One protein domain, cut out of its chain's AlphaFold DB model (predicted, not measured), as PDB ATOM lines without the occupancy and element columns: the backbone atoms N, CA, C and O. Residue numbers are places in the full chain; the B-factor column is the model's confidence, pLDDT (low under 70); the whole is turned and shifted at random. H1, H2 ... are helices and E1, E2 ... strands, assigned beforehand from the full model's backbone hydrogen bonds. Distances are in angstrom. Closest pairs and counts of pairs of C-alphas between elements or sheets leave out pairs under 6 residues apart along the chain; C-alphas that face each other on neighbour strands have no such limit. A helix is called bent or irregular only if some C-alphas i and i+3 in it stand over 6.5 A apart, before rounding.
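This is residues 25 to 237 of the 245 residues of an uncharacterized protein of bacterium ADurb.Bin425 (UniProt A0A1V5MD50). Two antiparallel sheets stand partly face to face, E1 - E7 - E4 - E9 - E2 and the smaller E3 - E8 - E5 - E6; helices H1, H2 and H6 cover the larger sheet's face that is turned away from the smaller one. Three more helices, H3, H4 and H5, cluster at the end of the smaller sheet where E5 ends. The printed part has 213 residues, with six named helices and nine named strands in the order H1 E1 H2 E2 E3 E4 E5 H3 H4 H5 E6 E7 E8 E9 H6, class mixed. It is compact, with a radius of gyration of the C-alphas of 16.7 A and spans of 46 by 44 by 30 A.

Begin at H1, residues 25 to 35; with H2, residues 56 to 78, and H6, residues 228 to 236, it is on one face of a twisted sheet, making two layers, helices on one face of a sheet. That sheet runs E1, residues 45 to 49, E7, 176 to 181, E4, 108 to 113, E9, 211 to 219, and E2, 82 to 91; look for N 46 and O 179 at 2.9 A, N 109 and O 180 at 2.9 A, N 110 and O 215 at 2.8 A, and N 88 and O 214 at 2.8 A, within hydrogen-bond range. H2 lies over E4 and E9 at a height over the sheet of 7.7 A. H1 touches residues 66 to 73 of H2 alone, closest at the C-alphas of Ser 28 and Gly 69, 5.3 A. H6 lies over E2. The smaller sheet runs E3, residues 96 to 99, E8, 198 to 203, E5, 120 to 125, and E6, 164 to 166, with N 99 and O 199 at 3.0 A, N 123 and O 200 at 3.1 A, and N 124 and O 165 at 2.9 A. The closest C-alphas of E7 and E8, Val 180 and His 199, are 7.8 A apart. H3, residues 127 to 133, only grazes this sheet; H4, 138 to 145, touches H5, 150 to 161, at Phe 145 and Gly 156, C-alphas 4.0 A apart. Every O i to N i+4 pair is within range in H1, H2, H3, H4 and H6, and 6 of 8 in irregular H5, where C-alphas 151 and 154 are 8.0 A apart.

Find C-alpha 25 at (-16.954, -20.479, -22.124), where H1 begins. H2 runs 32.3 A, E9 27.0 A and E2 26.3 A, bending by 55 degrees at residue 85. H6 ends at C-alpha 236, (-14.404, -37.349, -4.853).

The C-alphas of Glu 190 and Ala 207 are the two farthest apart, 49.7 A. The printed part has no cut; the E7 to E8 link is long. No printed residue is under 70 in pLDDT.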
ATOM      1  N   ALA A  25     -15.940 -21.246 -21.411       91.50
ATOM      2  CA  ALA A  25     -16.954 -20.479 -22.124       91.50
ATOM      3  C   ALA A  25     -17.023 -20.914 -23.596       91.50
ATOM      4  O   ALA A  25     -18.106 -21.211 -24.109       91.50
ATOM      5  N   ALA A  26     -15.869 -21.026 -24.262       90.88
ATOM      6  CA  ALA A  26     -15.807 -21.487 -25.647       90.88
ATOM      7  C   ALA A  26     -16.246 -22.953 -25.800       90.88
ATOM      8  O   ALA A  26     -16.971 -23.277 -26.748       90.88
ATOM      9  N   LEU A  27     -15.834 -23.835 -24.882       92.94
ATOM     10  CA  LEU A  27     -16.224 -25.245 -24.879       92.94
ATOM     11  C   LEU A  27     -17.738 -25.398 -24.689       92.94
ATOM     12  O   LEU A  27     -18.390 -26.042 -25.512       92.94
ATOM     13  N   SER A  28     -18.312 -24.775 -23.657       96.25
ATOM     14  CA  SER A  28     -19.749 -24.853 -23.379       96.25
ATOM     15  C   SER A  28     -20.576 -24.270 -24.519       96.25
ATOM     16  O   SER A  28     -21.537 -24.912 -24.929       96.25
ATOM     17  N   ALA A  29     -20.190 -23.129 -25.103       96.00
ATOM     18  CA  ALA A  29     -20.901 -22.549 -26.248       96.00
ATOM     19  C   ALA A  29     -20.905 -23.487 -27.466       96.00
ATOM     20  O   ALA A  29     -21.924 -23.659 -28.138       96.00
ATOM     21  N   ARG A  30     -19.769 -24.136 -27.736       95.00
ATOM     22  CA  ARG A  30     -19.631 -25.125 -28.811       95.00
ATOM     23  C   ARG A  30     -20.512 -26.351 -28.585       95.00
ATOM     24  O   ARG A  30     -21.268 -26.721 -29.480       95.00
ATOM     25  N   VAL A  31     -20.438 -26.951 -27.397       96.69
ATOM     26  CA  VAL A  31     -21.265 -28.111 -27.030       96.69
ATOM     27  C   VAL A  31     -22.748 -27.740 -27.070       96.69
ATOM     28  O   VAL A  31     -23.536 -28.463 -27.671       96.69
ATOM     29  N   PHE A  32     -23.131 -26.591 -26.514       96.75
ATOM     30  CA  PHE A  32     -24.515 -26.120 -26.511       96.75
ATOM     31  C   PHE A  32     -25.080 -26.010 -27.932       96.75
ATOM     32  O   PHE A  32     -26.141 -26.558 -28.213       96.75
ATOM     33  N   ASN A  33     -24.345 -25.385 -28.855       94.56
ATOM     34  CA  ASN A  33     -24.801 -25.204 -30.236       94.56
ATOM     35  C   ASN A  33     -24.980 -26.525 -31.004       94.56
ATOM     36  O   ASN A  33     -25.860 -26.611 -31.858       94.56
ATOM     37  N   LEU A  34     -24.171 -27.549 -30.714       95.12
ATOM     38  CA  LEU A  34     -24.310 -28.864 -31.350       95.12
ATOM     39  C   LEU A  34     -25.421 -29.712 -30.731       95.12
ATOM     40  O   LEU A  34     -26.159 -30.398 -31.445       95.12
ATOM     41  N   VAL A  35     -25.488 -29.715 -29.399       97.44
ATOM     42  CA  VAL A  35     -26.278 -30.681 -28.634       97.44
ATOM     43  C   VAL A  35     -27.660 -30.132 -28.313       97.44
ATOM     44  O   VAL A  35     -28.653 -30.801 -28.587       97.44
ATOM     45  N   CYS A  36     -27.759 -28.901 -27.807       96.38
ATOM     46  CA  CYS A  36     -29.007 -28.248 -27.392       96.38
ATOM     47  C   CYS A  36     -29.813 -27.701 -28.588       96.38
ATOM     48  O   CYS A  36     -30.401 -26.620 -28.533       96.38
ATOM     49  N   ARG A  37     -29.836 -28.451 -29.695       95.62
ATOM     50  CA  ARG A  37     -30.528 -28.099 -30.937       95.62
ATOM     51  C   ARG A  37     -32.046 -28.177 -30.767       95.62
ATOM     52  O   ARG A  37     -32.570 -29.109 -30.161       95.62
ATOM     53  N   THR A  38     -32.759 -27.245 -31.389       96.75
ATOM     54  CA  THR A  38     -34.233 -27.232 -31.472       96.75
ATOM     55  C   THR A  38     -34.752 -27.533 -32.884       96.75
ATOM     56  O   THR A  38     -35.933 -27.378 -33.191       96.75
ATOM     57  N   ASN A  39     -33.849 -27.947 -33.771       95.00
ATOM     58  CA  ASN A  39     -34.105 -28.342 -35.150       95.00
ATOM     59  C   ASN A  39     -33.144 -29.481 -35.543       95.00
ATOM     60  O   ASN A  39     -32.361 -29.941 -34.714       95.00
ATOM     61  N   HIS A  40     -33.188 -29.910 -36.805       94.06
ATOM     62  CA  HIS A  40     -32.420 -31.056 -37.305       94.06
ATOM     63  C   HIS A  40     -31.136 -30.682 -38.070       94.06
ATOM     64  O   HIS A  40     -30.616 -31.493 -38.828       94.06
ATOM     65  N   ASN A  41     -30.621 -29.456 -37.909       91.31
ATOM     66  CA  ASN A  41     -29.442 -28.978 -38.649       91.31
ATOM     67  C   ASN A  41     -28.108 -29.314 -37.963       91.31
ATOM     68  O   ASN A  41     -27.044 -29.069 -38.527       91.31
ATOM     69  N   SER A  42     -28.159 -29.844 -36.743       89.81
ATOM     70  CA  SER A  42     -26.994 -30.266 -35.964       89.81
ATOM     71  C   SER A  42     -27.187 -31.702 -35.495       89.81
ATOM     72  O   SER A  42     -28.318 -32.185 -35.405       89.81
ATOM     73  N   CYS A  43     -26.082 -32.378 -35.188       90.38
ATOM     74  CA  CYS A  43     -26.064 -33.806 -34.885       90.38
ATOM     75  C   CYS A  43     -26.715 -34.181 -33.546       90.38
ATOM     76  O   CYS A  43     -27.067 -35.339 -33.364       90.38
ATOM     77  N   GLY A  44     -26.895 -33.241 -32.609       96.69
ATOM     78  CA  GLY A  44     -27.537 -33.525 -31.319       96.69
ATOM     79  C   GLY A  44     -26.640 -34.268 -30.323       96.69
ATOM     80  O   GLY A  44     -27.125 -34.755 -29.307       96.69
ATOM     81  N   PHE A  45     -25.335 -34.343 -30.592       98.00
ATOM     82  CA  PHE A  45     -24.326 -34.879 -29.682       98.00
ATOM     83  C   PHE A  45     -22.973 -34.182 -29.900       98.00
ATOM     84  O   PHE A  45     -22.753 -33.556 -30.936       98.00
ATOM     85  N   ALA A  46     -22.069 -34.284 -28.928       97.31
ATOM     86  CA  ALA A  46     -20.700 -33.782 -29.024       97.31
ATOM     87  C   ALA A  46     -19.738 -34.706 -28.272       97.31
ATOM     88  O   ALA A  46     -20.010 -35.082 -27.135       97.31
ATOM     89  N   LEU A  47     -18.603 -35.036 -28.892       96.88
ATOM     90  CA  LEU A  47     -17.500 -35.753 -28.253       96.88
ATOM     91  C   LEU A  47     -16.356 -34.776 -27.971       96.88
ATOM     92  O   LEU A  47     -15.887 -34.088 -28.875       96.88
ATOM     93  N   VAL A  48     -15.895 -34.740 -26.727       94.81
ATOM     94  CA  VAL A  48     -14.790 -33.909 -26.255       94.81
ATOM     95  C   VAL A  48     -13.644 -34.828 -25.851       94.81
ATOM     96  O   VAL A  48     -13.744 -35.548 -24.858       94.81
ATOM     97  N   SER A  49     -12.553 -34.808 -26.611       92.06
ATOM     98  CA  SER A  49     -11.324 -35.517 -26.241       92.06
ATOM     99  C   SER A  49     -10.542 -34.728 -25.197       92.06
ATOM    100  O   SER A  49     -10.374 -33.514 -25.333       92.06
ATOM    101  N   LEU A  50     -10.058 -35.415 -24.163       89.62
ATOM    102  CA  LEU A  50      -9.310 -34.810 -23.064       89.62
ATOM    103  C   LEU A  50      -7.811 -35.137 -23.170       89.62
ATOM    104  O   LEU A  50      -7.444 -36.127 -23.811       89.62
ATOM    105  N   PRO A  51      -6.929 -34.321 -22.568       87.44
ATOM    106  CA  PRO A  51      -5.509 -34.639 -22.469       87.44
ATOM    107  C   PRO A  51      -5.258 -36.015 -21.839       87.44
ATOM    108  O   PRO A  51      -5.967 -36.442 -20.930       87.44
ATOM    109  N   ALA A  52      -4.226 -36.709 -22.323       83.56
ATOM    110  CA  ALA A  52      -3.925 -38.088 -21.931       83.56
ATOM    111  C   ALA A  52      -3.508 -38.247 -20.454       83.56
ATOM    112  O   ALA A  52      -3.531 -39.357 -19.931       83.56
ATOM    113  N   ASP A  53      -3.106 -37.159 -19.796       86.69
ATOM    114  CA  ASP A  53      -2.702 -37.115 -18.391       86.69
ATOM    115  C   ASP A  53      -3.849 -36.772 -17.428       86.69
ATOM    116  O   ASP A  53      -3.607 -36.652 -16.227       86.69
ATOM    117  N   PHE A  54      -5.086 -36.647 -17.927       91.62
ATOM    118  CA  PHE A  54      -6.263 -36.480 -17.077       91.62
ATOM    119  C   PHE A  54      -6.435 -37.655 -16.114       91.62
ATOM    120  O   PHE A  54      -6.065 -38.794 -16.385       91.62
ATOM    121  N   THR A  55      -7.060 -37.368 -14.982       94.94
ATOM    122  CA  THR A  55      -7.535 -38.360 -14.019       94.94
ATOM    123  C   THR A  55      -9.060 -38.454 -14.044       94.94
ATOM    124  O   THR A  55      -9.755 -37.549 -14.509       94.94
ATOM    125  N   SER A  56      -9.610 -39.530 -13.468       96.25
ATOM    126  CA  SER A  56     -11.064 -39.675 -13.288       96.25
ATOM    127  C   SER A  56     -11.675 -38.484 -12.532       96.25
ATOM    128  O   SER A  56     -12.722 -37.969 -12.917       96.25
ATOM    129  N   HIS A  57     -11.012 -37.972 -11.490       96.56
ATOM    130  CA  HIS A  57     -11.495 -36.797 -10.753       96.56
ATOM    131  C   HIS A  57     -11.479 -35.513 -11.595       96.56
ATOM    132  O   HIS A  57     -12.426 -34.730 -11.528       96.56
ATOM    133  N   GLU A  58     -10.443 -35.293 -12.410       95.44
ATOM    134  CA  GLU A  58     -10.366 -34.125 -13.299       95.44
ATOM    135  C   GLU A  58     -11.412 -34.188 -14.415       95.44
ATOM    136  O   GLU A  58     -12.053 -33.178 -14.704       95.44
ATOM    137  N   GLN A  59     -11.661 -35.371 -14.990       96.44
ATOM    138  CA  GLN A  59     -12.754 -35.560 -15.946       96.44
ATOM    139  C   GLN A  59     -14.108 -35.243 -15.302       96.44
ATOM    140  O   GLN A  59     -14.894 -34.484 -15.866       96.44
ATOM    141  N   ARG A  60     -14.384 -35.786 -14.113       97.75
ATOM    142  CA  ARG A  60     -15.649 -35.545 -13.400       97.75
ATOM    143  C   ARG A  60     -15.829 -34.080 -13.018       97.75
ATOM    144  O   ARG A  60     -16.933 -33.553 -13.146       97.75
ATOM    145  N   ARG A  61     -14.750 -33.395 -12.623       97.06
ATOM    146  CA  ARG A  61     -14.756 -31.938 -12.423       97.06
ATOM    147  C   ARG A  61     -15.144 -31.212 -13.706       97.06
ATOM    148  O   ARG A  61     -16.062 -30.401 -13.676       97.06
ATOM    149  N   LEU A  62     -14.505 -31.552 -14.824       96.19
ATOM    150  CA  LEU A  62     -14.795 -30.940 -16.116       96.19
ATOM    151  C   LEU A  62     -16.241 -31.188 -16.567       96.19
ATOM    152  O   LEU A  62     -16.851 -30.293 -17.141       96.19
ATOM    153  N   MET A  63     -16.813 -32.364 -16.294       98.00
ATOM    154  CA  MET A  63     -18.231 -32.641 -16.566       98.00
ATOM    155  C   MET A  63     -19.157 -31.710 -15.773       98.00
ATOM    156  O   MET A  63     -20.133 -31.202 -16.329       98.00
ATOM    157  N   VAL A  64     -18.845 -31.459 -14.495       97.81
ATOM    158  CA  VAL A  64     -19.598 -30.513 -13.660       97.81
ATOM    159  C   VAL A  64     -19.453 -29.086 -14.190       97.81
ATOM    160  O   VAL A  64     -20.461 -28.419 -14.409       97.81
ATOM    161  N   ASP A  65     -18.229 -28.645 -14.481       96.69
ATOM    162  CA  ASP A  65     -17.969 -27.299 -15.007       96.69
ATOM    163  C   ASP A  65     -18.639 -27.091 -16.380       96.69
ATOM    164  O   ASP A  65     -19.228 -26.040 -16.647       96.69
ATOM    165  N   LEU A  66     -18.614 -28.115 -17.242       97.44
ATOM    166  CA  LEU A  66     -19.298 -28.114 -18.535       97.44
ATOM    167  C   LEU A  66     -20.805 -27.945 -18.351       97.44
ATOM    168  O   LEU A  66     -21.399 -27.101 -19.025       97.44
ATOM    169  N   LYS A  67     -21.420 -28.698 -17.431       97.81
ATOM    170  CA  LYS A  67     -22.842 -28.545 -17.110       97.81
ATOM    171  C   LYS A  67     -23.164 -27.134 -16.645       97.81
ATOM    172  O   LYS A  67     -24.188 -26.607 -17.069       97.81
ATOM    173  N   GLU A  68     -22.347 -26.518 -15.792       98.00
ATOM    174  CA  GLU A  68     -22.626 -25.155 -15.323       98.00
ATOM    175  C   GLU A  68     -22.596 -24.147 -16.479       98.00
ATOM    176  O   GLU A  68     -23.503 -23.321 -16.599       98.00
ATOM    177  N   GLY A  69     -21.643 -24.282 -17.407       98.00
ATOM    178  CA  GLY A  69     -21.627 -23.470 -18.626       98.00
ATOM    179  C   GLY A  69     -22.832 -23.723 -19.544       98.00
ATOM    180  O   GLY A  69     -23.419 -22.776 -20.064       98.00
ATOM    181  N   LEU A  70     -23.262 -24.982 -19.707       98.38
ATOM    182  CA  LEU A  70     -24.485 -25.317 -20.456       98.38
ATOM    183  C   LEU A  70     -25.745 -24.760 -19.778       98.38
ATOM    184  O   LEU A  70     -26.653 -24.289 -20.460       98.38
ATOM    185  N   SER A  71     -25.795 -24.785 -18.444       98.19
ATOM    186  CA  SER A  71     -26.896 -24.248 -17.641       98.19
ATOM    187  C   SER A  71     -27.020 -22.734 -17.799       98.19
ATOM    188  O   SER A  71     -28.125 -22.237 -18.007       98.19
ATOM    189  N   ALA A  72     -25.897 -22.008 -17.776       98.31
ATOM    190  CA  ALA A  72     -25.875 -20.566 -18.007       98.31
ATOM    191  C   ALA A  72     -26.411 -20.204 -19.403       98.31
ATOM    192  O   ALA A  72     -27.319 -19.384 -19.517       98.31
ATOM    193  N   LEU A  73     -25.930 -20.884 -20.451       97.94
ATOM    194  CA  LEU A  73     -26.397 -20.675 -21.828       97.94
ATOM    195  C   LEU A  73     -27.884 -21.022 -21.996       97.94
ATOM    196  O   LEU A  73     -28.633 -20.299 -22.654       97.94
ATOM    197  N   HIS A  74     -28.340 -22.109 -21.369       97.31
ATOM    198  CA  HIS A  74     -29.753 -22.479 -21.383       97.31
ATOM    199  C   HIS A  74     -30.623 -21.442 -20.659       97.31
ATOM    200  O   HIS A  74     -31.704 -21.102 -21.144       97.31
ATOM    201  N   PHE A  75     -30.155 -20.920 -19.522       97.12
ATOM    202  CA  PHE A  75     -30.850 -19.881 -18.770       97.12
ATOM    203  C   PHE A  75     -30.961 -18.584 -19.575       97.12
ATOM    204  O   PHE A  75     -32.034 -17.990 -19.613       97.12
ATOM    205  N   GLU A  76     -29.906 -18.175 -20.281       96.75
ATOM    206  CA  GLU A  76     -29.956 -17.023 -21.191       96.75
ATOM    207  C   GLU A  76     -30.975 -17.221 -22.325       96.75
ATOM    208  O   GLU A  76     -31.697 -16.290 -22.680       96.75
ATOM    209  N   ALA A  77     -31.070 -18.438 -22.870       93.00
ATOM    210  CA  ALA A  77     -31.963 -18.748 -23.985       93.00
ATOM    211  C   ALA A  77     -33.439 -18.933 -23.582       93.00
ATOM    212  O   ALA A  77     -34.329 -18.659 -24.388       93.00
ATOM    213  N   SER A  78     -33.714 -19.425 -22.370       92.75
ATOM    214  CA  SER A  78     -35.053 -19.899 -21.968       92.75
ATOM    215  C   SER A  78     -35.574 -19.336 -20.641       92.75
ATOM    216  O   SER A  78     -36.751 -19.506 -20.324       92.75
ATOM    217  N   GLY A  79     -34.718 -18.701 -19.839       94.00
ATOM    218  CA  GLY A  79     -35.034 -18.255 -18.480       94.00
ATOM    219  C   GLY A  79     -35.082 -19.369 -17.425       94.00
ATOM    220  O   GLY A  79     -35.484 -19.101 -16.293       94.00
ATOM    221  N   SER A  80     -34.690 -20.607 -17.757       93.06
ATOM    222  CA  SER A  80     -34.671 -21.747 -16.826       93.06
ATOM    223  C   SER A  80     -33.275 -22.379 -16.748       93.06
ATOM    224  O   SER A  80     -32.658 -22.582 -17.792       93.06
ATOM    225  N   PRO A  81     -32.732 -22.692 -15.557       95.06
ATOM    226  CA  PRO A  81     -31.448 -23.382 -15.444       95.06
ATOM    227  C   PRO A  81     -31.583 -24.884 -15.733       95.06
ATOM    228  O   PRO A  81     -32.688 -25.440 -15.741       95.06
ATOM    229  N   LEU A  82     -30.442 -25.547 -15.922       97.19
ATOM    230  CA  LEU A  82     -30.349 -27.006 -15.969       97.19
ATOM    231  C   LEU A  82     -30.034 -27.567 -14.581       97.19
ATOM    232  O   LEU A  82     -29.061 -27.162 -13.938       97.19
ATOM    233  N   GLU A  83     -30.836 -28.533 -14.148       97.25
ATOM    234  CA  GLU A  83     -30.726 -29.205 -12.855       97.25
ATOM    235  C   GLU A  83     -30.258 -30.648 -13.043       97.25
ATOM    236  O   GLU A  83     -30.663 -31.324 -13.991       97.25
ATOM    237  N   TRP A  84     -29.425 -31.129 -12.121       96.75
ATOM    238  CA  TRP A  84     -29.050 -32.539 -12.055       96.75
ATOM    239  C   TRP A  84     -30.240 -33.386 -11.612       96.75
ATOM    240  O   TRP A  84     -30.872 -33.071 -10.607       96.75
ATOM    241  N   PHE A  85     -30.493 -34.499 -12.298       94.19
ATOM    242  CA  PHE A  85     -31.481 -35.494 -11.848       94.19
ATOM    243  C   PHE A  85     -30.920 -36.918 -11.752       94.19
ATOM    244  O   PHE A  85     -31.569 -37.801 -11.198       94.19
ATOM    245  N   ASN A  86     -29.707 -37.151 -12.261       94.00
ATOM    246  CA  ASN A  86     -28.976 -38.400 -12.074       94.00
ATOM    247  C   ASN A  86     -27.462 -38.136 -12.108       94.00
ATOM    248  O   ASN A  86     -26.995 -37.353 -12.937       94.00
ATOM    249  N   MET A  87     -26.709 -38.785 -11.218       95.06
ATOM    250  CA  MET A  87     -25.247 -38.844 -11.229       95.06
ATOM    251  C   MET A  87     -24.798 -40.215 -10.720       95.06
ATOM    252  O   MET A  87     -25.142 -40.618  -9.609       95.06
ATOM    253  N   MET A  88     -24.017 -40.933 -11.520       94.62
ATOM    254  CA  MET A  88     -23.516 -42.259 -11.173       94.62
ATOM    255  C   MET A  88     -22.202 -42.570 -11.890       94.62
ATOM    256  O   MET A  88     -21.865 -41.971 -12.906       94.62
ATOM    257  N   ARG A  89     -21.463 -43.548 -11.371       96.00
ATOM    258  CA  ARG A  89     -20.260 -44.104 -11.998       96.00
ATOM    259  C   ARG A  89     -20.431 -45.611 -12.074       96.00
ATOM    260  O   ARG A  89     -20.782 -46.202 -11.064       96.00
ATOM    261  N   PHE A  90     -20.238 -46.245 -13.221       94.75
ATOM    262  CA  PHE A  90     -20.475 -47.688 -13.369       94.75
ATOM    263  C   PHE A  90     -19.515 -48.327 -14.368       94.75
ATOM    264  O   PHE A  90     -18.911 -47.645 -15.191       94.75
ATOM    265  N   ASP A  91     -19.372 -49.648 -14.286       93.88
ATOM    266  CA  ASP A  91     -18.547 -50.445 -15.198       93.88
ATOM    267  C   ASP A  91     -19.439 -51.117 -16.253       93.88
ATOM    268  O   ASP A  91     -20.072 -52.142 -15.982       93.88
ATOM    269  N   GLN A  92     -19.532 -50.521 -17.447       90.62
ATOM    270  CA  GLN A  92     -20.407 -51.004 -18.518       90.62
ATOM    271  C   GLN A  92     -19.654 -51.890 -19.503       90.62
ATOM    272  O   GLN A  92     -18.969 -51.409 -20.412       90.62
ATOM    273  N   LYS A  93     -19.887 -53.196 -19.380       88.38
ATOM    274  CA  LYS A  93     -19.242 -54.232 -20.205       88.38
ATOM    275  C   LYS A  93     -20.131 -54.797 -21.304       88.38
ATOM    276  O   LYS A  93     -19.655 -55.568 -22.131       88.38
ATOM    277  N   ASN A  94     -21.407 -54.429 -21.297       90.69
ATOM    278  CA  ASN A  94     -22.399 -54.963 -22.209       90.69
ATOM    279  C   ASN A  94     -22.663 -54.002 -23.369       90.69
ATOM    280  O   ASN A  94     -22.713 -52.776 -23.200       90.69
ATOM    281  N   THR A  95     -22.856 -54.594 -24.548       94.00
ATOM    282  CA  THR A  95     -23.398 -53.898 -25.715       94.00
ATOM    283  C   THR A  95     -24.796 -53.386 -25.393       94.00
ATOM    284  O   THR A  95     -25.608 -54.092 -24.796       94.00
ATOM    285  N   THR A  96     -25.090 -52.168 -25.828       94.81
ATOM    286  CA  THR A  96     -26.419 -51.565 -25.735       94.81
ATOM    287  C   THR A  96     -27.024 -51.462 -27.125       94.81
ATOM    288  O   THR A  96     -26.342 -51.139 -28.098       94.81
ATOM    289  N   LYS A  97     -28.321 -51.753 -27.228       96.25
ATOM    290  CA  LYS A  97     -29.098 -51.437 -28.432       96.25
ATOM    291  C   LYS A  97     -29.305 -49.916 -28.512       96.25
ATOM    292  O   LYS A  97     -29.133 -49.245 -27.496       96.25
ATOM    293  N   PRO A  98     -29.692 -49.353 -29.669       97.88
ATOM    294  CA  PRO A  98     -30.086 -47.948 -29.742       97.88
ATOM    295  C   PRO A  98     -31.207 -47.651 -28.749       97.88
ATOM    296  O   PRO A  98     -32.264 -48.284 -28.798       97.88
ATOM    297  N   HIS A  99     -30.965 -46.713 -27.840       97.38
ATOM    298  CA  HIS A  99     -31.910 -46.366 -26.789       97.38
ATOM    299  C   HIS A  99     -31.801 -44.897 -26.383       97.38
ATOM    300  O   HIS A  99     -30.863 -44.176 -26.734       97.38
ATOM    301  N   ARG A 100     -32.825 -44.477 -25.646       96.12
ATOM    302  CA  ARG A 100     -32.887 -43.232 -24.893       96.12
ATOM    303  C   ARG A 100     -32.924 -43.607 -23.417       96.12
ATOM    304  O   ARG A 100     -33.684 -44.505 -23.043       96.12
ATOM    305  N   ASP A 101     -32.172 -42.896 -22.591       94.81
ATOM    306  CA  ASP A 101     -32.218 -43.093 -21.146       94.81
ATOM    307  C   ASP A 101     -33.515 -42.534 -20.565       94.81
ATOM    308  O   ASP A 101     -34.048 -41.518 -21.029       94.81
ATOM    309  N   ALA A 102     -34.026 -43.187 -19.520       92.31
ATOM    310  CA  ALA A 102     -35.202 -42.713 -18.804       92.31
ATOM    311  C   ALA A 102     -34.927 -41.323 -18.205       92.31
ATOM    312  O   ALA A 102     -34.080 -41.157 -17.329       92.31
ATOM    313  N   ALA A 103     -35.644 -40.318 -18.704       94.12
ATOM    314  CA  ALA A 103     -35.407 -38.919 -18.383       94.12
ATOM    315  C   ALA A 103     -36.661 -38.066 -18.637       94.12
ATOM    316  O   ALA A 103     -37.578 -38.515 -19.343       94.12
ATOM    317  N   PRO A 104     -36.691 -36.814 -18.142       95.56
ATOM    318  CA  PRO A 104     -37.651 -35.812 -18.588       95.56
ATOM    319  C   PRO A 104     -37.653 -35.623 -20.114       95.56
ATOM    320  O   PRO A 104     -36.714 -36.004 -20.821       95.56
ATOM    321  N   VAL A 105     -38.729 -35.015 -20.625       96.00
ATOM    322  CA  VAL A 105     -38.950 -34.787 -22.066       96.00
ATOM    323  C   VAL A 105     -37.786 -34.041 -22.717       96.00
ATOM    324  O   VAL A 105     -37.411 -34.373 -23.837       96.00
ATOM    325  N   GLU A 106     -37.199 -33.069 -22.022       97.12
ATOM    326  CA  GLU A 106     -35.955 -32.422 -22.428       97.12
ATOM    327  C   GLU A 106     -34.862 -32.779 -21.436       97.12
ATOM    328  O   GLU A 106     -35.013 -32.556 -20.235       97.12
ATOM    329  N   SER A 107     -33.776 -33.360 -21.930       98.06
ATOM    330  CA  SER A 107     -32.642 -33.721 -21.089       98.06
ATOM    331  C   SER A 107     -31.361 -33.852 -21.897       98.06
ATOM    332  O   SER A 107     -31.383 -34.114 -23.102       98.06
ATOM    333  N   LEU A 108     -30.238 -33.690 -21.209       98.50
ATOM    334  CA  LEU A 108     -28.916 -34.028 -21.705       98.50
ATOM    335  C   LEU A 108     -28.349 -35.163 -20.864       98.50
ATOM    336  O   LEU A 108     -28.492 -35.172 -19.640       98.50
ATOM    337  N   LEU A 109     -27.663 -36.069 -21.542       98.50
ATOM    338  CA  LEU A 109     -26.825 -37.095 -20.950       98.50
ATOM    339  C   LEU A 109     -25.363 -36.690 -21.172       98.50
ATOM    340  O   LEU A 109     -24.972 -36.380 -22.296       98.50
ATOM    341  N   ILE A 110     -24.565 -36.657 -20.109       98.56
ATOM    342  CA  ILE A 110     -23.135 -36.322 -20.141       98.56
ATOM    343  C   ILE A 110     -22.374 -37.536 -19.606       98.56
ATOM    344  O   ILE A 110     -22.489 -37.876 -18.426       98.56
ATOM    345  N   LEU A 111     -21.599 -38.177 -20.480       98.50
ATOM    346  CA  LEU A 111     -20.863 -39.414 -20.228       98.50
ATOM    347  C   LEU A 111     -19.357 -39.154 -20.273       98.50
ATOM    348  O   LEU A 111     -18.818 -38.840 -21.328       98.50
ATOM    349  N   GLY A 112     -18.664 -39.308 -19.152       98.12
ATOM    350  CA  GLY A 112     -17.208 -39.344 -19.073       98.12
ATOM    351  C   GLY A 112     -16.699 -40.776 -19.199       98.12
ATOM    352  O   GLY A 112     -16.883 -41.579 -18.289       98.12
ATOM    353  N   TYR A 113     -16.057 -41.094 -20.318       97.56
ATOM    354  CA  TYR A 113     -15.384 -42.370 -20.538       97.56
ATOM    355  C   TYR A 113     -13.968 -42.312 -19.971       97.56
ATOM    356  O   TYR A 113     -13.188 -41.430 -20.343       97.56
ATOM    357  N   GLU A 114     -13.643 -43.237 -19.071       97.19
ATOM    358  CA  GLU A 114     -12.273 -43.436 -18.591       97.19
ATOM    359  C   GLU A 114     -11.506 -44.375 -19.547       97.19
ATOM    360  O   GLU A 114     -12.123 -45.275 -20.131       97.19
ATOM    361  N   PRO A 115     -10.173 -44.220 -19.691       95.75
ATOM    362  CA  PRO A 115      -9.344 -45.118 -20.482       95.75
ATOM    363  C   PRO A 115      -9.548 -46.585 -20.110       95.75
ATOM    364  O   PRO A 115      -9.521 -46.972 -18.940       95.75
ATOM    365  N   SER A 116      -9.703 -47.423 -21.125       94.44
ATOM    366  CA  SER A 116      -9.975 -48.843 -20.996       94.44
ATOM    367  C   SER A 116      -9.342 -49.648 -22.131       94.44
ATOM    368  O   SER A 116      -9.252 -49.214 -23.276       94.44
ATOM    369  N   ALA A 117      -8.955 -50.887 -21.820       92.94
ATOM    370  CA  ALA A 117      -8.592 -51.888 -22.826       92.94
ATOM    371  C   ALA A 117      -9.824 -52.523 -23.511       92.94
ATOM    372  O   ALA A 117      -9.688 -53.262 -24.494       92.94
ATOM    373  N   VAL A 118     -11.027 -52.258 -22.992       92.50
ATOM    374  CA  VAL A 118     -12.288 -52.694 -23.585       92.50
ATOM    375  C   VAL A 118     -12.589 -51.816 -24.793       92.50
ATOM    376  O   VAL A 118     -12.984 -50.658 -24.661       92.50
ATOM    377  N   LYS A 119     -12.421 -52.383 -25.987       92.25
ATOM    378  CA  LYS A 119     -12.780 -51.704 -27.232       92.25
ATOM    379  C   LYS A 119     -14.296 -51.597 -27.342       92.25
ATOM    380  O   LYS A 119     -15.010 -52.571 -27.092       92.25
ATOM    381  N   SER A 120     -14.769 -50.417 -27.723       93.12
ATOM    382  CA  SER A 120     -16.176 -50.199 -28.016       93.12
ATOM    383  C   SER A 120     -16.370 -49.231 -29.168       93.12
ATOM    384  O   SER A 120     -15.631 -48.257 -29.280       93.12
ATOM    385  N   HIS A 121     -17.414 -49.466 -29.948       94.00
ATOM    386  CA  HIS A 121     -17.904 -48.577 -30.991       94.00
ATOM    387  C   HIS A 121     -19.158 -47.872 -30.491       94.00
ATOM    388  O   HIS A 121     -20.048 -48.524 -29.946       94.00
ATOM    389  N   LEU A 122     -19.228 -46.553 -30.653       96.44
ATOM    390  CA  LEU A 122     -20.399 -45.767 -30.278       96.44
ATOM    391  C   LEU A 122     -21.109 -45.277 -31.535       96.44
ATOM    392  O   LEU A 122     -20.451 -44.849 -32.483       96.44
ATOM    393  N   ALA A 123     -22.437 -45.292 -31.510       97.06
ATOM    394  CA  ALA A 123     -23.254 -44.755 -32.588       97.06
ATOM    395  C   ALA A 123     -24.406 -43.912 -32.042       97.06
ATOM    396  O   ALA A 123     -24.930 -44.155 -30.950       97.06
ATOM    397  N   MET A 124     -24.791 -42.917 -32.834       97.81
ATOM    398  CA  MET A 124     -25.910 -42.015 -32.586       97.81
ATOM    399  C   MET A 124     -26.936 -42.163 -33.697       97.81
ATOM    400  O   MET A 124     -26.576 -42.379 -34.850       97.81
ATOM    401  N   TYR A 125     -28.216 -42.028 -33.367       98.19
ATOM    402  CA  TYR A 125     -29.301 -42.162 -34.334       98.19
ATOM    403  C   TYR A 125     -30.252 -40.984 -34.190       98.19
ATOM    404  O   TYR A 125     -30.895 -40.828 -33.146       98.19
ATOM    405  N   ASP A 126     -30.364 -40.160 -35.232       98.00
ATOM    406  CA  ASP A 126     -31.239 -38.983 -35.222       98.00
ATOM    407  C   ASP A 126     -32.709 -39.371 -35.428       98.00
ATOM    408  O   ASP A 126     -33.344 -39.102 -36.452       98.00
ATOM    409  N   TYR A 127     -33.254 -40.057 -34.424       98.06
ATOM    410  CA  TYR A 127     -34.629 -40.535 -34.436       98.06
ATOM    411  C   TYR A 127     -35.641 -39.384 -34.420       98.06
ATOM    412  O   TYR A 127     -36.734 -39.565 -34.944       98.06
ATOM    413  N   SER A 128     -35.278 -38.202 -33.900       98.19
ATOM    414  CA  SER A 128     -36.133 -37.005 -33.953       98.19
ATOM    415  C   SER A 128     -36.272 -36.481 -35.386       98.19
ATOM    416  O   SER A 128     -37.381 -36.204 -35.850       98.19
ATOM    417  N   ALA A 129     -35.169 -36.413 -36.143       97.12
ATOM    418  CA  ALA A 129     -35.237 -36.074 -37.562       97.12
ATOM    419  C   ALA A 129     -36.009 -37.139 -38.352       97.12
ATOM    420  O   ALA A 129     -36.809 -36.800 -39.231       97.12
ATOM    421  N   ARG A 130     -35.816 -38.424 -38.018       97.50
ATOM    422  CA  ARG A 130     -36.555 -39.518 -38.659       97.50
ATOM    423  C   ARG A 130     -38.050 -39.459 -38.360       97.50
ATOM    424  O   ARG A 130     -38.843 -39.559 -39.294       97.50
ATOM    425  N   SER A 131     -38.444 -39.246 -37.105       97.62
ATOM    426  CA  SER A 131     -39.849 -39.110 -36.714       97.62
ATOM    427  C   SER A 131     -40.497 -37.921 -37.420       97.62
ATOM    428  O   SER A 131     -41.573 -38.058 -37.999       97.62
ATOM    429  N   PHE A 132     -39.792 -36.785 -37.485       97.06
ATOM    430  CA  PHE A 132     -40.255 -35.605 -38.210       97.06
ATOM    431  C   PHE A 132     -40.461 -35.881 -39.707       97.06
ATOM    432  O   PHE A 132     -41.493 -35.504 -40.262       97.06
ATOM    433  N   ALA A 133     -39.529 -36.585 -40.359       97.00
ATOM    434  CA  ALA A 133     -39.651 -36.962 -41.769       97.00
ATOM    435  C   ALA A 133     -40.827 -37.919 -42.042       97.00
ATOM    436  O   ALA A 133     -41.398 -37.898 -43.132       97.00
ATOM    437  N   LEU A 134     -41.199 -38.737 -41.054       96.56
ATOM    438  CA  LEU A 134     -42.361 -39.627 -41.098       96.56
ATOM    439  C   LEU A 134     -43.680 -38.924 -40.732       96.56
ATOM    440  O   LEU A 134     -44.744 -39.526 -40.861       96.56
ATOM    441  N   GLY A 135     -43.635 -37.662 -40.292       97.44
ATOM    442  CA  GLY A 135     -44.817 -36.917 -39.856       97.44
ATOM    443  C   GLY A 135     -45.385 -37.382 -38.510       97.44
ATOM    444  O   GLY A 135     -46.574 -37.187 -38.264       97.44
ATOM    445  N   ILE A 136     -44.557 -37.989 -37.655       97.94
ATOM    446  CA  ILE A 136     -44.931 -38.476 -36.318       97.94
ATOM    447  C   ILE A 136     -44.068 -37.826 -35.229       97.94
ATOM    448  O   ILE A 136     -43.011 -37.249 -35.504       97.94
ATOM    449  N   THR A 137     -44.506 -37.908 -33.973       97.94
ATOM    450  CA  THR A 137     -43.710 -37.426 -32.834       97.94
ATOM    451  C   THR A 137     -42.590 -38.414 -32.474       97.94
ATOM    452  O   THR A 137     -42.696 -39.605 -32.783       97.94
ATOM    453  N   PRO A 138     -41.525 -37.967 -31.780       97.88
ATOM    454  CA  PRO A 138     -40.502 -38.871 -31.250       97.88
ATOM    455  C   PRO A 138     -41.072 -39.957 -30.323       97.88
ATOM    456  O   PRO A 138     -40.621 -41.098 -30.361       97.88
ATOM    457  N   GLU A 139     -42.101 -39.640 -29.534       97.62
ATOM    458  CA  GLU A 139     -42.793 -40.609 -28.670       97.62
ATOM    459  C   GLU A 139     -43.498 -41.695 -29.490       97.62
ATOM    460  O   GLU A 139     -43.299 -42.879 -29.235       97.62
ATOM    461  N   GLN A 140     -44.246 -41.304 -30.529       98.12
ATOM    462  CA  GLN A 140     -44.887 -42.244 -31.456       98.12
ATOM    463  C   GLN A 140     -43.857 -43.100 -32.199       98.12
ATOM    464  O   GLN A 140     -44.087 -44.285 -32.436       98.12
ATOM    465  N   PHE A 141     -42.708 -42.516 -32.555       97.94
ATOM    466  CA  PHE A 141     -41.612 -43.271 -33.153       97.94
ATOM    467  C   PHE A 141     -41.101 -44.346 -32.191       97.94
ATOM    468  O   PHE A 141     -40.956 -45.494 -32.593       97.94
ATOM    469  N   LEU A 142     -40.858 -44.010 -30.921       96.88
ATOM    470  CA  LEU A 142     -40.398 -44.989 -29.933       96.88
ATOM    471  C   LEU A 142     -41.462 -46.048 -29.621       96.88
ATOM    472  O   LEU A 142     -41.120 -47.209 -29.435       96.88
ATOM    473  N   GLU A 143     -42.744 -45.700 -29.624       96.25
ATOM    474  CA  GLU A 143     -43.814 -46.690 -29.462       96.25
ATOM    475  C   GLU A 143     -43.827 -47.722 -30.607       96.25
ATOM    476  O   GLU A 143     -44.038 -48.911 -30.371       96.25
ATOM    477  N   ALA A 144     -43.552 -47.291 -31.842       96.19
ATOM    478  CA  ALA A 144     -43.617 -48.148 -33.028       96.19
ATOM    479  C   ALA A 144     -42.292 -48.851 -33.395       96.19
ATOM    480  O   ALA A 144     -42.306 -49.933 -33.990       96.19
ATOM    481  N   PHE A 145     -41.150 -48.232 -33.082       96.69
ATOM    482  CA  PHE A 145     -39.838 -48.567 -33.653       96.69
ATOM    483  C   PHE A 145     -38.706 -48.650 -32.618       96.69
ATOM    484  O   PHE A 145     -37.541 -48.701 -33.004       96.69
ATOM    485  N   ASN A 146     -38.988 -48.644 -31.311       94.81
ATOM    486  CA  ASN A 146     -37.925 -48.722 -30.304       94.81
ATOM    487  C   ASN A 146     -37.240 -50.107 -30.324       94.81
ATOM    488  O   ASN A 146     -37.883 -51.106 -29.988       94.81
ATOM    489  N   PRO A 147     -35.932 -50.206 -30.639       92.38
ATOM    490  CA  PRO A 147     -35.235 -51.494 -30.723       92.38
ATOM    491  C   PRO A 147     -35.065 -52.207 -29.375       92.38
ATOM    492  O   PRO A 147     -34.632 -53.363 -29.323       92.38
ATOM    493  N   MET A 148     -35.389 -51.547 -28.262       92.69
ATOM    494  CA  MET A 148     -35.420 -52.190 -26.951       92.69
ATOM    495  C   MET A 148     -36.547 -53.223 -26.832       92.69
ATOM    496  O   MET A 148     -36.413 -54.161 -26.046       92.69
ATOM    497  N   HIS A 149     -37.616 -53.106 -27.627       91.50
ATOM    498  CA  HIS A 149     -38.702 -54.084 -27.659       91.50
ATOM    499  C   HIS A 149     -38.471 -55.120 -28.761       91.50
ATOM    500  O   HIS A 149     -38.152 -54.786 -29.900       91.50
ATOM    501  N   GLU A 150     -38.641 -56.398 -28.422       91.50
ATOM    502  CA  GLU A 150     -38.426 -57.519 -29.345       91.50
ATOM    503  C   GLU A 150     -39.324 -57.427 -30.587       91.50
ATOM    504  O   GLU A 150     -38.863 -57.650 -31.703       91.50
ATOM    505  N   GLN A 151     -40.583 -57.014 -30.405       92.88
ATOM    506  CA  GLN A 151     -41.576 -56.905 -31.477       92.88
ATOM    507  C   GLN A 151     -41.221 -55.835 -32.518       92.88
ATOM    508  O   GLN A 151     -41.659 -55.933 -33.661       92.88
ATOM    509  N   SER A 152     -40.443 -54.825 -32.120       92.75
ATOM    510  CA  SER A 152     -40.043 -53.695 -32.964       92.75
ATOM    511  C   SER A 152     -38.535 -53.646 -33.233       92.75
ATOM    512  O   SER A 152     -37.993 -52.606 -33.615       92.75
ATOM    513  N   TYR A 153     -37.821 -54.751 -33.004       91.75
ATOM    514  CA  TYR A 153     -36.367 -54.759 -33.110       91.75
ATOM    515  C   TYR A 153     -35.891 -54.578 -34.554       91.75
ATOM    516  O   TYR A 153     -35.123 -53.663 -34.843       91.75
ATOM    517  N   GLU A 154     -36.353 -55.428 -35.474       93.50
ATOM    518  CA  GLU A 154     -35.864 -55.434 -36.859       93.50
ATOM    519  C   GLU A 154     -36.295 -54.186 -37.639       93.50
ATOM    520  O   GLU A 154     -35.464 -53.537 -38.276       93.50
ATOM    521  N   ASN A 155     -37.576 -53.815 -37.563       93.31
ATOM    522  CA  ASN A 155     -38.082 -52.590 -38.187       93.31
ATOM    523  C   ASN A 155     -37.478 -51.341 -37.529       93.31
ATOM    524  O   ASN A 155     -37.121 -50.408 -38.240       93.31
ATOM    525  N   GLY A 156     -37.302 -51.337 -36.205       94.94
ATOM    526  CA  GLY A 156     -36.646 -50.250 -35.489       94.94
ATOM    527  C   GLY A 156     -35.218 -50.017 -35.962       94.94
ATOM    528  O   GLY A 156     -34.851 -48.895 -36.311       94.94
ATOM    529  N   LEU A 157     -34.419 -51.082 -36.065       95.50
ATOM    530  CA  LEU A 157     -33.066 -50.985 -36.613       95.50
ATOM    531  C   LEU A 157     -33.058 -50.540 -38.078       95.50
ATOM    532  O   LEU A 157     -32.208 -49.734 -38.451       95.50
ATOM    533  N   ALA A 158     -33.994 -51.022 -38.900       95.31
ATOM    534  CA  ALA A 158     -34.093 -50.615 -40.301       95.31
ATOM    535  C   ALA A 158     -34.393 -49.113 -40.451       95.31
ATOM    536  O   ALA A 158     -33.768 -48.440 -41.271       95.31
ATOM    537  N   GLU A 159     -35.298 -48.572 -39.632       95.50
ATOM    538  CA  GLU A 159     -35.612 -47.141 -39.611       95.50
ATOM    539  C   GLU A 159     -34.407 -46.306 -39.155       95.50
ATOM    540  O   GLU A 159     -34.036 -45.321 -39.802       95.50
ATOM    541  N   LEU A 160     -33.751 -46.732 -38.073       96.12
ATOM    542  CA  LEU A 160     -32.620 -46.018 -37.481       96.12
ATOM    543  C   LEU A 160     -31.354 -46.070 -38.343       96.12
ATOM    544  O   LEU A 160     -30.602 -45.100 -38.357       96.12
ATOM    545  N   ALA A 161     -31.129 -47.142 -39.107       93.81
ATOM    546  CA  ALA A 161     -29.963 -47.273 -39.984       93.81
ATOM    547  C   ALA A 161     -29.860 -46.137 -41.020       93.81
ATOM    548  O   ALA A 161     -28.764 -45.790 -41.450       93.81
ATOM    549  N   THR A 162     -30.986 -45.522 -41.397       91.69
ATOM    550  CA  THR A 162     -31.018 -44.401 -42.355       91.69
ATOM    551  C   THR A 162     -30.540 -43.068 -41.774       91.69
ATOM    552  O   THR A 162     -30.252 -42.140 -42.528       91.69
ATOM    553  N   VAL A 163     -30.456 -42.976 -40.445       94.88
ATOM    554  CA  VAL A 163     -30.097 -41.772 -39.680       94.88
ATOM    555  C   VAL A 163     -29.000 -42.058 -38.648       94.88
ATOM    556  O   VAL A 163     -28.856 -41.323 -37.670       94.88
ATOM    557  N   ALA A 164     -28.251 -43.144 -38.846       95.69
ATOM    558  CA  ALA A 164     -27.145 -43.541 -37.990       95.69
ATOM    559  C   ALA A 164     -25.899 -42.684 -38.258       95.69
ATOM    560  O   ALA A 164     -25.616 -42.286 -39.389       95.69
ATOM    561  N   SER A 165     -25.146 -42.404 -37.204       94.88
ATOM    562  CA  SER A 165     -23.855 -41.726 -37.232       94.88
ATOM    563  C   SER A 165     -22.910 -42.446 -36.281       94.88
ATOM    564  O   SER A 165     -23.095 -42.387 -35.064       94.88
ATOM    565  N   ASP A 166     -21.906 -43.118 -36.834       94.31
ATOM    566  CA  ASP A 166     -20.831 -43.713 -36.047       94.31
ATOM    567  C   ASP A 166     -19.911 -42.617 -35.488       94.31
ATOM    568  O   ASP A 166     -19.671 -41.580 -36.116       94.31
ATOM    569  N   ILE A 167     -19.399 -42.832 -34.276       94.00
ATOM    570  CA  ILE A 167     -18.451 -41.925 -33.626       94.00
ATOM    571  C   ILE A 167     -17.032 -42.459 -33.855       94.00
ATOM    572  O   ILE A 167     -16.411 -43.035 -32.965       94.00
ATOM    573  N   ASP A 168     -16.507 -42.239 -35.061       90.12
ATOM    574  CA  ASP A 168     -15.199 -42.768 -35.493       90.12
ATOM    575  C   ASP A 168     -14.001 -42.250 -34.676       90.12
ATOM    576  O   ASP A 168     -12.943 -42.874 -34.652       90.12
ATOM    577  N   LEU A 169     -14.151 -41.102 -34.007       89.12
ATOM    578  CA  LEU A 169     -13.118 -40.506 -33.149       89.12
ATOM    579  C   LEU A 169     -13.157 -41.005 -31.700       89.12
ATOM    580  O   LEU A 169     -12.385 -40.525 -30.864       89.12
ATOM    581  N   PHE A 170     -14.078 -41.908 -31.370       93.56
ATOM    582  CA  PHE A 170     -14.075 -42.519 -30.054       93.56
ATOM    583  C   PHE A 170     -12.816 -43.379 -29.893       93.56
ATOM    584  O   PHE A 170     -12.559 -44.292 -30.678       93.56
ATOM    585  N   ASP A 171     -12.040 -43.087 -28.855       93.00
ATOM    586  CA  ASP A 171     -10.823 -43.799 -28.497       93.00
ATOM    587  C   ASP A 171     -10.952 -44.308 -27.065       93.00
ATOM    588  O   ASP A 171     -10.799 -43.563 -26.099       93.00
ATOM    589  N   ALA A 172     -11.182 -45.616 -26.938       93.81
ATOM    590  CA  ALA A 172     -11.272 -46.281 -25.645       93.81
ATOM    591  C   ALA A 172     -10.000 -46.110 -24.795       93.81
ATOM    592  O   ALA A 172     -10.077 -46.246 -23.580       93.81
ATOM    593  N   GLY A 173      -8.842 -45.809 -25.394       94.50
ATOM    594  CA  GLY A 173      -7.587 -45.579 -24.677       94.50
ATOM    595  C   GLY A 173      -7.447 -44.188 -24.053       94.50
ATOM    596  O   GLY A 173      -6.463 -43.950 -23.352       94.50
ATOM    597  N   SER A 174      -8.404 -43.287 -24.279       93.00
ATOM    598  CA  SER A 174      -8.314 -41.879 -23.891       93.00
ATOM    599  C   SER A 174      -9.482 -41.455 -23.002       93.00
ATOM    600  O   SER A 174     -10.593 -41.974 -23.101       93.00
ATOM    601  N   PHE A 175      -9.252 -40.458 -22.144       95.19
ATOM    602  CA  PHE A 175     -10.344 -39.789 -21.445       95.19
ATOM    603  C   PHE A 175     -11.168 -38.978 -22.449       95.19
ATOM    604  O   PHE A 175     -10.628 -38.134 -23.172       95.19
ATOM    605  N   GLN A 176     -12.480 -39.201 -22.486       96.94
ATOM    606  CA  GLN A 176     -13.388 -38.465 -23.372       96.94
ATOM    607  C   GLN A 176     -14.707 -38.148 -22.669       96.94
ATOM    608  O   GLN A 176     -15.166 -38.923 -21.835       96.94
ATOM    609  N   ILE A 177     -15.332 -37.019 -23.005       98.19
ATOM    610  CA  ILE A 177     -16.693 -36.683 -22.568       98.19
ATOM    611  C   ILE A 177     -17.610 -36.690 -23.785       98.19
ATOM    612  O   ILE A 177     -17.380 -35.956 -24.742       98.19
ATOM    613  N   LEU A 178     -18.663 -37.494 -23.743       98.38
ATOM    614  CA  LEU A 178     -19.726 -37.518 -24.735       98.38
ATOM    615  C   LEU A 178     -20.969 -36.853 -24.152       98.38
ATOM    616  O   LEU A 178     -21.489 -37.280 -23.126       98.38
ATOM    617  N   VAL A 179     -21.455 -35.818 -24.821       98.69
ATOM    618  CA  VAL A 179     -22.707 -35.144 -24.482       98.69
ATOM    619  C   VAL A 179     -23.745 -35.529 -25.521       98.69
ATOM    620  O   VAL A 179     -23.506 -35.371 -26.716       98.69
ATOM    621  N   VAL A 180     -24.894 -36.022 -25.076       98.62
ATOM    622  CA  VAL A 180     -25.981 -36.513 -25.924       98.62
ATOM    623  C   VAL A 180     -27.256 -35.761 -25.583       98.62
ATOM    624  O   VAL A 180     -27.622 -35.629 -24.413       98.62
ATOM    625  N   ASN A 181     -27.962 -35.283 -26.602       98.62
ATOM    626  CA  ASN A 181     -29.312 -34.779 -26.425       98.62
ATOM    627  C   ASN A 181     -30.263 -35.966 -26.224       98.62
ATOM    628  O   ASN A 181     -30.644 -36.633 -27.181       98.62
ATOM    629  N   ASN A 182     -30.646 -36.223 -24.975       98.38
ATOM    630  CA  ASN A 182     -31.496 -37.344 -24.563       98.38
ATOM    631  C   ASN A 182     -32.996 -36.953 -24.532       98.38
ATOM    632  O   ASN A 182     -33.822 -37.559 -23.844       98.38
ATOM    633  N   SER A 183     -33.367 -35.892 -25.255       98.06
ATOM    634  CA  SER A 183     -34.736 -35.366 -25.304       98.06
ATOM    635  C   SER A 183     -35.653 -36.200 -26.203       98.06
ATOM    636  O   SER A 183     -35.202 -36.856 -27.131       98.06
ATOM    637  N   CYS A 184     -36.960 -36.130 -25.954       97.88
ATOM    638  CA  CYS A 184     -38.012 -36.796 -26.728       97.88
ATOM    639  C   CYS A 184     -39.153 -35.831 -27.103       97.88
ATOM    640  O   CYS A 184     -40.285 -36.247 -27.346       97.88
ATOM    641  N   ALA A 185     -38.875 -34.527 -27.124       96.94
ATOM    642  CA  ALA A 185     -39.878 -33.506 -27.390       96.94
ATOM    643  C   ALA A 185     -40.286 -33.471 -28.869       96.94
ATOM    644  O   ALA A 185     -39.436 -33.467 -29.757       96.94
ATOM    645  N   ALA A 186     -41.587 -33.345 -29.139       96.44
ATOM    646  CA  ALA A 186     -42.073 -33.094 -30.491       96.44
ATOM    647  C   ALA A 186     -41.514 -31.778 -31.062       96.44
ATOM    648  O   ALA A 186     -41.409 -30.770 -30.359       96.44
ATOM    649  N   TYR A 187     -41.187 -31.784 -32.354       96.69
ATOM    650  CA  TYR A 187     -40.754 -30.586 -33.062       96.69
ATOM    651  C   TYR A 187     -41.887 -29.552 -33.154       96.69
ATOM    652  O   TYR A 187     -43.000 -29.871 -33.574       96.69
ATOM    653  N   SER A 188     -41.585 -28.292 -32.839       94.62
ATOM    654  CA  SER A 188     -42.468 -27.144 -33.071       94.62
ATOM    655  C   SER A 188     -41.639 -25.916 -33.432       94.62
ATOM    656  O   SER A 188     -40.564 -25.685 -32.876       94.62
ATOM    657  N   LYS A 189     -42.143 -25.118 -34.380       92.56
ATOM    658  CA  LYS A 189     -41.530 -23.830 -34.742       92.56
ATOM    659  C   LYS A 189     -41.928 -22.726 -33.770       92.56
ATOM    660  O   LYS A 189     -41.160 -21.797 -33.549       92.56
ATOM    661  N   GLU A 190     -43.131 -22.827 -33.222       94.50
ATOM    662  CA  GLU A 190     -43.760 -21.851 -32.336       94.50
ATOM    663  C   GLU A 190     -43.240 -21.989 -30.905       94.50
ATOM    664  O   GLU A 190     -43.026 -20.992 -30.221       94.50
ATOM    665  N   MET A 191     -43.008 -23.229 -30.470       92.00
ATOM    666  CA  MET A 191     -42.428 -23.567 -29.175       92.00
ATOM    667  C   MET A 191     -41.222 -24.482 -29.405       92.00
ATOM    668  O   MET A 191     -41.365 -25.698 -29.301       92.00
ATOM    669  N   PRO A 192     -40.047 -23.935 -29.763       93.69
ATOM    670  CA  PRO A 192     -38.855 -24.738 -30.000       93.69
ATOM    671  C   PRO A 192     -38.480 -25.555 -28.759       93.69
ATOM    672  O   PRO A 192     -38.401 -25.020 -27.654       93.69
ATOM    673  N   ARG A 193     -38.242 -26.854 -28.955       95.75
ATOM    674  CA  ARG A 193     -37.847 -27.811 -27.910       95.75
ATOM    675  C   ARG A 193     -36.660 -28.625 -28.382       95.75
ATOM    676  O   ARG A 193     -36.495 -28.833 -29.587       95.75
ATOM    677  N   TRP A 194     -35.854 -29.111 -27.453       97.75
ATOM    678  CA  TRP A 194     -34.687 -29.921 -27.767       97.75
ATOM    679  C   TRP A 194     -35.043 -31.202 -28.525       97.75
ATOM    680  O   TRP A 194     -35.908 -31.970 -28.107       97.75
ATOM    681  N   GLN A 195     -34.360 -31.418 -29.650       98.31
ATOM    682  CA  GLN A 195     -34.557 -32.574 -30.528       98.31
ATOM    683  C   GLN A 195     -33.456 -33.608 -30.263       98.31
ATOM    684  O   GLN A 195     -32.292 -33.397 -30.617       98.31
ATOM    685  N   GLY A 196     -33.814 -34.713 -29.608       98.25
ATOM    686  CA  GLY A 196     -32.850 -35.703 -29.136       98.25
ATOM    687  C   GLY A 196     -32.413 -36.722 -30.179       98.25
ATOM    688  O   GLY A 196     -32.906 -36.751 -31.311       98.25
ATOM    689  N   VAL A 197     -31.475 -37.567 -29.770       98.56
ATOM    690  CA  VAL A 197     -30.953 -38.705 -30.529       98.56
ATOM    691  C   VAL A 197     -30.989 -39.960 -29.657       98.56
ATOM    692  O   VAL A 197     -31.011 -39.871 -28.430       98.56
ATOM    693  N   LEU A 198     -30.995 -41.136 -30.284       98.50
ATOM    694  CA  LEU A 198     -30.704 -42.385 -29.581       98.50
ATOM    695  C   LEU A 198     -29.208 -42.636 -29.609       98.50
ATOM    696  O   LEU A 198     -28.533 -42.230 -30.555       98.50
ATOM    697  N   HIS A 199     -28.713 -43.354 -28.612       98.00
ATOM    698  CA  HIS A 199     -27.316 -43.746 -28.535       98.00
ATOM    699  C   HIS A 199     -27.187 -45.258 -28.347       98.00
ATOM    700  O   HIS A 199     -28.093 -45.929 -27.846       98.00
ATOM    701  N   SER A 200     -26.064 -45.806 -28.797       97.44
ATOM    702  CA  SER A 200     -25.694 -47.202 -28.587       97.44
ATOM    703  C   SER A 200     -24.187 -47.335 -28.400       97.44
ATOM    704  O   SER A 200     -23.400 -46.456 -28.760       97.44
ATOM    705  N   ALA A 201     -23.793 -48.465 -27.826       96.00
ATOM    706  CA  ALA A 201     -22.409 -48.873 -27.690       96.00
ATOM    707  C   ALA A 201     -22.299 -50.362 -28.005       96.00
ATOM    708  O   ALA A 201     -22.934 -51.168 -27.329       96.00
ATOM    709  N   VAL A 202     -21.476 -50.731 -28.980       95.06
ATOM    710  CA  VAL A 202     -21.074 -52.117 -29.237       95.06
ATOM    711  C   VAL A 202     -19.749 -52.355 -28.535       95.06
ATOM    712  O   VAL A 202     -18.796 -51.620 -28.766       95.06
ATOM    713  N   VAL A 203     -19.696 -53.347 -27.651       92.94
ATOM    714  CA  VAL A 203     -18.491 -53.710 -26.899       92.94
ATOM    715  C   VAL A 203     -17.884 -54.972 -27.509       92.94
ATOM    716  O   VAL A 203     -18.533 -56.017 -27.538       92.94
ATOM    717  N   ASP A 204     -16.637 -54.887 -27.980       87.31
ATOM    718  CA  ASP A 204     -15.982 -55.984 -28.712       87.31
ATOM    719  C   ASP A 204     -15.438 -57.073 -27.782       87.31
ATOM    720  O   ASP A 204     -15.377 -58.251 -28.137       87.31
ATOM    721  N   ASN A 205     -14.988 -56.679 -26.589       78.88
ATOM    722  CA  ASN A 205     -14.511 -57.588 -25.557       78.88
ATOM    723  C   ASN A 205     -14.984 -57.091 -24.190       78.88
ATOM    724  O   ASN A 205     -14.897 -55.908 -23.910       78.88
ATOM    725  N   SER A 206     -15.450 -57.970 -23.312       77.69
ATOM    726  CA  SER A 206     -15.836 -57.594 -21.943       77.69
ATOM    727  C   SER A 206     -14.716 -57.845 -20.922       77.69
ATOM    728  O   SER A 206     -14.946 -57.828 -19.710       77.69
ATOM    729  N   ALA A 207     -13.491 -58.098 -21.397       82.00
ATOM    730  CA  ALA A 207     -12.348 -58.469 -20.574       82.00
ATOM    731  C   ALA A 207     -11.621 -57.218 -20.068       82.00
ATOM    732  O   ALA A 207     -10.677 -56.723 -20.676       82.00
ATOM    733  N   GLY A 208     -12.061 -56.712 -18.920       86.31
ATOM    734  CA  GLY A 208     -11.473 -55.540 -18.281       86.31
ATOM    735  C   GLY A 208     -12.519 -54.732 -17.531       86.31
ATOM    736  O   GLY A 208     -13.622 -55.221 -17.277       86.31
ATOM    737  N   SER A 209     -12.161 -53.506 -17.163       91.50
ATOM    738  CA  SER A 209     -13.099 -52.513 -16.642       91.50
ATOM    739  C   SER A 209     -13.294 -51.422 -17.683       91.50
ATOM    740  O   SER A 209     -12.316 -50.957 -18.272       91.50
ATOM    741  N   ARG A 210     -14.544 -51.037 -17.929       93.81
ATOM    742  CA  ARG A 210     -14.940 -49.935 -18.803       93.81
ATOM    743  C   ARG A 210     -15.797 -48.989 -17.985       93.81
ATOM    744  O   ARG A 210     -17.026 -49.078 -17.972       93.81
ATOM    745  N   VAL A 211     -15.113 -48.122 -17.251       96.50
ATOM    746  CA  VAL A 211     -15.774 -47.195 -16.348       96.50
ATOM    747  C   VAL A 211     -16.340 -46.011 -17.117       96.50
ATOM    748  O   VAL A 211     -15.651 -45.378 -17.918       96.50
ATOM    749  N   ILE A 212     -17.604 -45.714 -16.832       97.06
ATOM    750  CA  ILE A 212     -18.320 -44.556 -17.341       97.06
ATOM    751  C   ILE A 212     -18.832 -43.744 -16.156       97.06
ATOM    752  O   ILE A 212     -19.546 -44.249 -15.285       97.06
ATOM    753  N   ASN A 213     -18.479 -42.468 -16.155       98.00
ATOM    754  CA  ASN A 213     -19.068 -41.431 -15.325       98.00
ATOM    755  C   ASN A 213     -20.309 -40.913 -16.055       98.00
ATOM    756  O   ASN A 213     -20.182 -40.348 -17.133       98.00
ATOM    757  N   SER A 214     -21.504 -41.112 -15.518       97.00
ATOM    758  CA  SER A 214     -22.755 -40.707 -16.161       97.00
ATOM    759  C   SER A 214     -23.481 -39.682 -15.320       97.00
ATOM    760  O   SER A 214     -23.674 -39.857 -14.117       97.00
ATOM    761  N   THR A 215     -23.894 -38.601 -15.962       97.56
ATOM    762  CA  THR A 215     -24.701 -37.567 -15.330       97.56
ATOM    763  C   THR A 215     -25.786 -37.115 -16.289       97.56
ATOM    764  O   THR A 215     -25.566 -37.053 -17.500       97.56
ATOM    765  N   CYS A 216     -26.954 -36.781 -15.752       97.12
ATOM    766  CA  CYS A 216     -28.072 -36.300 -16.547       97.12
ATOM    767  C   CYS A 216     -28.590 -34.976 -16.000       97.12
ATOM    768  O   CYS A 216     -28.777 -34.817 -14.787       97.12
ATOM    769  N   VAL A 217     -28.879 -34.055 -16.918       97.94
ATOM    770  CA  VAL A 217     -29.515 -32.775 -16.607       97.94
ATOM    771  C   VAL A 217     -30.764 -32.539 -17.422       97.94
ATOM    772  O   VAL A 217     -30.883 -33.006 -18.552       97.94
ATOM    773  N   ALA A 218     -31.679 -31.764 -16.862       97.69
ATOM    774  CA  ALA A 218     -32.877 -31.305 -17.544       97.69
ATOM    775  C   ALA A 218     -33.203 -29.868 -17.113       97.69
ATOM    776  O   ALA A 218     -32.801 -29.457 -16.018       97.69
ATOM    777  N   PRO A 219     -33.941 -29.095 -17.929       96.06
ATOM    778  CA  PRO A 219     -34.573 -27.870 -17.456       96.06
ATOM    779  C   PRO A 219     -35.391 -28.155 -16.196       96.06
ATOM    780  O   PRO A 219     -36.005 -29.219 -16.094       96.06
ATOM    781  N   ARG A 220     -35.417 -27.213 -15.248       90.12
ATOM    782  CA  ARG A 220     -36.159 -27.387 -13.990       90.12
ATOM    783  C   ARG A 220     -37.595 -27.873 -14.243       90.12
ATOM    784  O   ARG A 220     -38.335 -27.258 -15.011       90.12
ATOM    785  N   GLY A 221     -37.984 -28.949 -13.564       87.38
ATOM    786  CA  GLY A 221     -39.281 -29.600 -13.733       87.38
ATOM    787  C   GLY A 221     -39.651 -30.487 -12.544       87.38
ATOM    788  O   GLY A 221     -39.067 -30.367 -11.470       87.38
ATOM    789  N   ASP A 222     -40.637 -31.360 -12.745       85.31
ATOM    790  CA  ASP A 222     -41.140 -32.284 -11.722       85.31
ATOM    791  C   ASP A 222     -40.348 -33.602 -11.736       85.31
ATOM    792  O   ASP A 222     -40.758 -34.608 -12.315       85.31
ATOM    793  N   PHE A 223     -39.142 -33.559 -11.176       87.62
ATOM    794  CA  PHE A 223     -38.272 -34.715 -10.970       87.62
ATOM    795  C   PHE A 223     -37.422 -34.507  -9.715       87.62
ATOM    796  O   PHE A 223     -37.195 -33.378  -9.277       87.62
ATOM    797  N   ALA A 224     -36.938 -35.602  -9.127       86.25
ATOM    798  CA  ALA A 224     -36.018 -35.523  -8.001       86.25
ATOM    799  C   ALA A 224     -34.692 -34.891  -8.453       86.25
ATOM    800  O   ALA A 224     -34.064 -35.364  -9.401       86.25
ATOM    801  N   ILE A 225     -34.284 -33.822  -7.773       89.81
ATOM    802  CA  ILE A 225     -33.006 -33.154  -8.019       89.81
ATOM    803  C   ILE A 225     -31.922 -33.869  -7.210       89.81
ATOM    804  O   ILE A 225     -32.158 -34.297  -6.080       89.81
ATOM    805  N   VAL A 226     -30.732 -33.995  -7.789       90.12
ATOM    806  CA  VAL A 226     -29.564 -34.557  -7.100       90.12
ATOM    807  C   VAL A 226     -29.128 -33.618  -5.974       90.12
ATOM    808  O   VAL A 226     -28.891 -32.431  -6.194       90.12
ATOM    809  N   GLU A 227     -29.005 -34.156  -4.763       90.00
ATOM    810  CA  GLU A 227     -28.541 -33.405  -3.597       90.00
ATOM    811  C   GLU A 227     -27.054 -33.028  -3.711       90.00
ATOM    812  O   GLU A 227     -26.252 -33.748  -4.307       90.00
ATOM    813  N   GLU A 228     -26.648 -31.935  -3.062       89.31
ATOM    814  CA  GLU A 228     -25.256 -31.455  -3.062       89.31
ATOM    815  C   GLU A 228     -24.256 -32.527  -2.597       89.31
ATOM    816  O   GLU A 228     -23.164 -32.662  -3.154       89.31
ATOM    817  N   GLN A 229     -24.652 -33.357  -1.626       90.94
ATOM    818  CA  GLN A 229     -23.829 -34.466  -1.146       90.94
ATOM    819  C   GLN A 229     -23.531 -35.487  -2.252       90.94
ATOM    820  O   GLN A 229     -22.417 -36.003  -2.316       90.94
ATOM    821  N   ALA A 230     -24.487 -35.759  -3.141       91.81
ATOM    822  CA  ALA A 230     -24.282 -36.677  -4.256       91.81
ATOM    823  C   ALA A 230     -23.360 -36.076  -5.329       91.81
ATOM    824  O   ALA A 230     -22.552 -36.806  -5.900       91.81
ATOM    825  N   VAL A 231     -23.391 -34.753  -5.540       93.94
ATOM    826  CA  VAL A 231     -22.405 -34.058  -6.391       93.94
ATOM    827  C   VAL A 231     -20.999 -34.184  -5.795       93.94
ATOM    828  O   VAL A 231     -20.045 -34.490  -6.509       93.94
ATOM    829  N   SER A 232     -20.866 -33.993  -4.479       93.62
ATOM    830  CA  SER A 232     -19.593 -34.159  -3.765       93.62
ATOM    831  C   SER A 232     -19.064 -35.593  -3.881       93.62
ATOM    832  O   SER A 232     -17.931 -35.796  -4.314       93.62
ATOM    833  N   SER A 233     -19.899 -36.594  -3.598       93.69
ATOM    834  CA  SER A 233     -19.532 -38.005  -3.763       93.69
ATOM    835  C   SER A 233     -19.157 -38.337  -5.204       93.69
ATOM    836  O   SER A 233     -18.143 -38.987  -5.436       93.69
ATOM    837  N   PHE A 234     -19.900 -37.833  -6.193       95.19
ATOM    838  CA  PHE A 234     -19.524 -38.006  -7.592       95.19
ATOM    839  C   PHE A 234     -18.136 -37.430  -7.878       95.19
ATOM    840  O   PHE A 234     -17.369 -38.063  -8.586       95.19
ATOM    841  N   LEU A 235     -17.773 -36.273  -7.329       95.62
ATOM    842  CA  LEU A 235     -16.476 -35.643  -7.591       95.62
ATOM    843  C   LEU A 235     -15.296 -36.346  -6.909       95.62
ATOM    844  O   LEU A 235     -14.190 -36.323  -7.455       95.62
ATOM    845  N   TYR A 236     -15.504 -36.935  -5.731       94.50
ATOM    846  CA  TYR A 236     -14.404 -37.349  -4.853       94.50
ATOM    847  C   TYR A 236     -14.371 -38.839  -4.502       94.50
ATOM    848  O   TYR A 236     -13.315 -39.315  -4.094       94.50
ATOM    849  N   ASP A 237     -15.457 -39.588  -4.696       93.62
ATOM    850  CA  ASP A 237     -15.511 -41.011  -4.351       93.62
ATOM    851  C   ASP A 237     -15.268 -41.888  -5.586       93.62
ATOM    852  O   ASP A 237     -15.839 -41.656  -6.646       93.62
TER     853      ASP A 237